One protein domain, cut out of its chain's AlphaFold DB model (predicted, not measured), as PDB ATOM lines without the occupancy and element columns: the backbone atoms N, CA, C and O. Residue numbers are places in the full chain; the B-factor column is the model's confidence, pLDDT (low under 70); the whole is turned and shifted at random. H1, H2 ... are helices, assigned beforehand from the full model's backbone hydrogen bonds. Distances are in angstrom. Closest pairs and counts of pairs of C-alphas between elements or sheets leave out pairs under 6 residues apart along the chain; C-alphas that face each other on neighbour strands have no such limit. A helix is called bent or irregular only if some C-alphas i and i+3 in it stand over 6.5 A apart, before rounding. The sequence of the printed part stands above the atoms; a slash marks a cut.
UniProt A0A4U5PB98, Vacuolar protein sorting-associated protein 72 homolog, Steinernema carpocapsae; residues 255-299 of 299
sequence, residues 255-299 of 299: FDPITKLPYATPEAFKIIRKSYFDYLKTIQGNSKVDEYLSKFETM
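This is residues 255 to 299 of the 299 residues of the protein "Vacuolar protein sorting-associated protein 72 homolog" of Steinernema carpocapsae (UniProt A0A4U5PB98). A long helix, H1, and a shorter one, H2, make a V whose corner lies where H1 ends and H2 begins. An unnamed stretch, residues 255 to 265, loops beside the first part of H1, and residues 282 to 288 stick out at the corner. The printed part has 45 residues, with two named helices in the order H1, H2 and no named strand; the class is all helix. It is elongated, spanning 33 by 21 by 16 A, and only just loose, close to compact, with a radius of gyration of the C-alphas of 11.7 A.

H1, residues 266 to 282, and H2, residues 287 to 297, only just touch, with 3 pairs of C-alphas within 8 A. Their closest C-alphas are those of Leu 280 and Val 289, 6.7 A apart. H1 touches H2 with residues 280 to 281 alone. Their lines stand at a steep tilt of 54 degrees, and the helices run opposite ways. Their centres are 14.9 A apart. A tight link of 4 residues joins them. In H1 every O i to N i+4 pair is within hydrogen-bond range; in H2, 5 of 7 are.

H1 runs from Pro 266, C-alpha at (154.160, 46.285, 335.243), to Thr 282, C-alpha at (133.007, 46.057, 322.123), a length of 24.9 A. H2 is 15.5 A long from Ser 287 to Glu 297, whose C-alpha is at (142.001, 33.189, 320.557). Neither helix is bent.

The C-alphas of Ala 264 and Gly 285 are the two farthest apart, at 33.7 A. The printed part has no cut and ends at Met 299, the chain's last residue. Residues 282 to 288 stand free. The mean pLDDT of the printed part is 91.3; residues 298 to 299 are under 70.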
ATOM      1  N   PHE A 255     155.993  54.008 328.413       96.75
ATOM      2  CA  PHE A 255     154.813  54.160 327.562       96.75
ATOM      3  C   PHE A 255     154.518  52.842 326.854       96.75
ATOM      4  O   PHE A 255     155.436  52.162 326.394       96.75
ATOM      5  N   ASP A 256     153.242  52.482 326.753       95.69
ATOM      6  CA  ASP A 256     152.828  51.300 326.002       95.69
ATOM      7  C   ASP A 256     152.843  51.592 324.485       95.69
ATOM      8  O   ASP A 256     152.172  52.529 324.054       95.69
ATOM      9  N   PRO A 257     153.544  50.807 323.644       95.25
ATOM     10  CA  PRO A 257     153.599  51.046 322.199       95.25
ATOM     11  C   PRO A 257     152.251  50.920 321.475       95.25
ATOM     12  O   PRO A 257     152.100  51.499 320.401       95.25
ATOM     13  N   ILE A 258     151.281  50.178 322.025       92.00
ATOM     14  CA  ILE A 258     149.971  49.995 321.377       92.00
ATOM     15  C   ILE A 258     148.989  51.071 321.834       92.00
ATOM     16  O   ILE A 258     148.470  51.816 321.007       92.00
ATOM     17  N   THR A 259     148.761  51.192 323.144       94.00
ATOM     18  CA  THR A 259     147.781  52.155 323.675       94.00
ATOM     19  C   THR A 259     148.321  53.581 323.780       94.00
ATOM     20  O   THR A 259     147.543  54.514 323.945       94.00
ATOM     21  N   LYS A 260     149.648  53.772 323.694       94.38
ATOM     22  CA  LYS A 260     150.351  55.046 323.936       94.38
ATOM     23  C   LYS A 260     150.064  55.650 325.312       94.38
ATOM     24  O   LYS A 260     150.309  56.835 325.531       94.38
ATOM     25  N   LEU A 261     149.589  54.833 326.252       95.44
ATOM     26  CA  LEU A 261     149.314  55.272 327.607       95.44
ATOM     27  C   LEU A 261     150.589  55.193 328.467       95.44
ATOM     28  O   LEU A 261     151.301  54.180 328.433       95.44
ATOM     29  N   PRO A 262     150.896  56.252 329.236       97.06
ATOM     30  CA  PRO A 262     151.983  56.244 330.206       97.06
ATOM     31  C   PRO A 262     151.670  55.300 331.379       97.06
ATOM     32  O   PRO A 262     150.559  55.308 331.914       97.06
ATOM     33  N   TYR A 263     152.659  54.521 331.823       96.56
ATOM     34  CA  TYR A 263     152.545  53.651 332.994       96.56
ATOM     35  C   TYR A 263     153.814  53.632 333.860       96.56
ATOM     36  O   TYR A 263     154.932  53.883 333.403       96.56
ATOM     37  N   ALA A 264     153.637  53.351 335.153       97.00
ATOM     38  CA  ALA A 264     154.725  53.302 336.132       97.00
ATOM     39  C   ALA A 264     155.141  51.862 336.485       97.00
ATOM     40  O   ALA A 264     156.330  51.551 336.502       97.00
ATOM     41  N   THR A 265     154.168  50.982 336.741       96.38
ATOM     42  CA  THR A 265     154.386  49.602 337.203       96.38
ATOM     43  C   THR A 265     153.995  48.573 336.134       96.38
ATOM     44  O   THR A 265     153.142  48.854 335.287       96.38
ATOM     45  N   PRO A 266     154.568  47.356 336.157       96.06
ATOM     46  CA  PRO A 266     154.160  46.285 335.243       96.06
ATOM     47  C   PRO A 266     152.709  45.827 335.470       96.06
ATOM     48  O   PRO A 266     152.058  45.349 334.544       96.06
ATOM     49  N   GLU A 267     152.172  45.992 336.680       96.50
ATOM     50  CA  GLU A 267     150.761  45.721 336.976       96.50
ATOM     51  C   GLU A 267     149.836  46.707 336.259       96.50
ATOM     52  O   GLU A 267     148.875  46.285 335.615       96.50
ATOM     53  N   ALA A 268     150.180  48.001 336.272       97.12
ATOM     54  CA  ALA A 268     149.458  49.016 335.511       97.12
ATOM     55  C   ALA A 268     149.461  48.699 334.007       97.12
ATOM     56  O   ALA A 268     148.425  48.818 333.359       97.12
ATOM     57  N   PHE A 269     150.581  48.209 333.462       96.88
ATOM     58  CA  PHE A 269     150.648  47.757 332.068       96.88
ATOM     59  C   PHE A 269     149.664  46.614 331.767       96.88
ATOM     60  O   PHE A 269     148.960  46.655 330.757       96.88
ATOM     61  N   LYS A 270     149.553  45.615 332.656       96.94
ATOM     62  CA  LYS A 270     148.582  44.516 332.500       96.94
ATOM     63  C   LYS A 270     147.141  45.026 332.522       96.94
ATOM     64  O   LYS A 270     146.334  44.565 331.722       96.94
ATOM     65  N   ILE A 271     146.819  45.968 333.408       96.75
ATOM     66  CA  ILE A 271     145.482  46.574 333.501       96.75
ATOM     67  C   ILE A 271     145.160  47.363 332.224       96.75
ATOM     68  O   ILE A 271     144.082  47.194 331.653       96.75
ATOM     69  N   ILE A 272     146.110  48.157 331.723       96.25
ATOM     70  CA  ILE A 272     145.972  48.907 330.467       96.25
ATOM     71  C   ILE A 272     145.716  47.961 329.286       96.25
ATOM     72  O   ILE A 272     144.796  48.181 328.507       96.25
ATOM     73  N   ARG A 273     146.477  46.867 329.158       95.25
ATOM     74  CA  ARG A 273     146.284  45.914 328.053       95.25
ATOM     75  C   ARG A 273     144.992  45.113 328.154       95.25
ATOM     76  O   ARG A 273     144.373  44.877 327.123       95.25
ATOM     77  N   LYS A 274     144.573  44.731 329.365       94.81
ATOM     78  CA  LYS A 274     143.283  44.062 329.597       94.81
ATOM     79  C   LYS A 274     142.115  44.973 329.229       94.81
ATOM     80  O   LYS A 274     141.312  44.599 328.386       94.81
ATOM     81  N   SER A 275     142.090  46.192 329.770       95.31
ATOM     82  CA  SER A 275     141.046  47.177 329.454       95.31
ATOM     83  C   SER A 275     141.002  47.531 327.965       95.31
ATOM     84  O   SER A 275     139.920  47.633 327.396       95.31
ATOM     85  N   TYR A 276     142.159  47.642 327.303       95.06
ATOM     86  CA  TYR A 276     142.217  47.839 325.855       95.06
ATOM     87  C   TYR A 276     141.643  46.650 325.075       95.06
ATOM     88  O   TYR A 276     140.908  46.844 324.113       95.06
ATOM     89  N   PHE A 277     141.947  45.419 325.487       93.75
ATOM     90  CA  PHE A 277     141.395  44.220 324.857       93.75
ATOM     91  C   PHE A 277     139.877  44.119 325.044       93.75
ATOM     92  O   PHE A 277     139.160  43.833 324.088       93.75
ATOM     93  N   ASP A 278     139.381  44.418 326.243       93.69
ATOM     94  CA  ASP A 278     137.945  44.453 326.522       93.69
ATOM     95  C   ASP A 278     137.247  45.540 325.694       93.69
ATOM     96  O   ASP A 278     136.195  45.282 325.117       93.69
ATOM     97  N   TYR A 279     137.869  46.712 325.532       93.62
ATOM     98  CA  TYR A 279     137.388  47.755 324.625       93.62
ATOM     99  C   TYR A 279     137.317  47.271 323.169       93.62
ATOM    100  O   TYR A 279     136.296  47.468 322.513       93.62
ATOM    101  N   LEU A 280     138.346  46.582 322.666       93.19
ATOM    102  CA  LEU A 280     138.334  46.049 321.300       93.19
ATOM    103  C   LEU A 280     137.191  45.056 321.064       93.19
ATOM    104  O   LEU A 280     136.579  45.106 320.003       93.19
ATOM    105  N   LYS A 281     136.842  44.221 322.049       90.62
ATOM    106  CA  LYS A 281     135.689  43.306 321.946       90.62
ATOM    107  C   LYS A 281     134.349  44.026 321.792       90.62
ATOM    108  O   LYS A 281     133.408  43.447 321.257       90.62
ATOM    109  N   THR A 282     134.238  45.262 322.278       92.62
ATOM    110  CA  THR A 282     133.007  46.057 322.123       92.62
ATOM    111  C   THR A 282     132.857  46.654 320.724       92.62
ATOM    112  O   THR A 282     131.748  47.010 320.329       92.62
ATOM    113  N   ILE A 283     133.947  46.750 319.957       91.12
ATOM    114  CA  ILE A 283     133.939  47.305 318.604       91.12
ATOM    115  C   ILE A 283     133.604  46.187 317.616       91.12
ATOM    116  O   ILE A 283     134.443  45.341 317.324       91.12
ATOM    117  N   GLN A 284     132.392  46.208 317.065       85.12
ATOM    118  CA  GLN A 284     131.956  45.268 316.028       85.12
ATOM    119  C   GLN A 284     132.029  45.906 314.633       85.12
ATOM    120  O   GLN A 284     131.798  47.106 314.476       85.12
ATOM    121  N   GLY A 285     132.329  45.103 313.606       85.00
ATOM    122  CA  GLY A 285     132.300  45.532 312.200       85.00
ATOM    123  C   GLY A 285     133.598  46.155 311.676       85.00
ATOM    124  O   GLY A 285     133.600  46.741 310.594       85.00
ATOM    125  N   ASN A 286     134.708  46.029 312.408       88.50
ATOM    126  CA  ASN A 286     136.024  46.455 311.943       88.50
ATOM    127  C   ASN A 286     136.922  45.240 311.692       88.50
ATOM    128  O   ASN A 286     137.522  44.702 312.619       88.50
ATOM    129  N   SER A 287     137.088  44.887 310.415       91.31
ATOM    130  CA  SER A 287     137.893  43.738 309.974       91.31
ATOM    131  C   SER A 287     139.309  43.715 310.569       91.31
ATOM    132  O   SER A 287     139.807  42.645 310.903       91.31
ATOM    133  N   LYS A 288     139.943  44.876 310.797       91.06
ATOM    134  CA  LYS A 288     141.283  44.937 311.408       91.06
ATOM    135  C   LYS A 288     141.287  44.557 312.889       91.06
ATOM    136  O   LYS A 288     142.288  44.044 313.385       91.06
ATOM    137  N   VAL A 289     140.210  44.871 313.607       90.62
ATOM    138  CA  VAL A 289     140.062  44.529 315.027       90.62
ATOM    139  C   VAL A 289     139.791  43.037 315.159       90.62
ATOM    140  O   VAL A 289     140.452  42.386 315.962       90.62
ATOM    141  N   ASP A 290     138.936  42.480 314.303       89.44
ATOM    142  CA  ASP A 290     138.629  41.045 314.275       89.44
ATOM    143  C   ASP A 290     139.881  40.207 313.933       89.44
ATOM    144  O   ASP A 290     140.217  39.237 314.621       89.44
ATOM    145  N   GLU A 291     140.665  40.639 312.938       91.94
ATOM    146  CA  GLU A 291     141.978  40.054 312.621       91.94
ATOM    147  C   GLU A 291     142.977  40.151 313.784       91.94
ATOM    148  O   GLU A 291     143.843  39.292 313.945       91.94
ATOM    149  N   TYR A 292     142.914  41.214 314.586       89.38
ATOM    150  CA  TYR A 292     143.783  41.363 315.748       89.38
ATOM    151  C   TYR A 292     143.339  40.463 316.906       89.38
ATOM    152  O   TYR A 292     144.191  39.821 317.514       89.38
ATOM    153  N   LEU A 293     142.036  40.390 317.196       89.75
ATOM    154  CA  LEU A 293     141.465  39.573 318.272       89.75
ATOM    155  C   LEU A 293     141.659  38.070 318.016       89.75
ATOM    156  O   LEU A 293     142.080  37.358 318.926       89.75
ATOM    157  N   SER A 294     141.477  37.608 316.774       89.25
ATOM    158  CA  SER A 294     141.665  36.196 316.392       89.25
ATOM    159  C   SER A 294     143.076  35.655 316.667       89.25
ATOM    160  O   SER A 294     143.228  34.484 317.007       89.25
ATOM    161  N   LYS A 295     144.116  36.503 316.622       88.25
ATOM    162  CA  LYS A 295     145.501  36.113 316.971       88.25
ATOM    163  C   LYS A 295     145.663  35.691 318.434       88.25
ATOM    164  O   LYS A 295     146.625  34.998 318.753       88.25
ATOM    165  N   PHE A 296     144.768  36.138 319.316       83.38
ATOM    166  CA  PHE A 296     144.805  35.846 320.751       83.38
ATOM    167  C   PHE A 296     143.822  34.748 321.170       83.38
ATOM    168  O   PHE A 296     143.914  34.284 322.297       83.38
ATOM    169  N   GLU A 297     142.905  34.323 320.296       79.44
ATOM    170  CA  GLU A 297     142.001  33.189 320.557       79.44
ATOM    171  C   GLU A 297     142.668  31.832 320.296       79.44
ATOM    172  O   GLU A 297     142.211  30.806 320.789       79.44
ATOM    173  N   THR A 298     143.760  31.818 319.527       66.00
ATOM    174  CA  THR A 298     144.505  30.604 319.164       66.00
ATOM    175  C   THR A 298     145.630  30.228 320.138       66.00
ATOM    176  O   THR A 298     146.312  29.231 319.901       66.00
ATOM    177  N   MET A 299     145.868  31.026 321.183       54.12
ATOM    178  CA  MET A 299     146.876  30.785 322.232       54.12
ATOM    179  C   MET A 299     146.211  30.423 323.554       54.12
ATOM    180  O   MET A 299     146.771  29.547 324.249       54.12
TER     181      MET A 299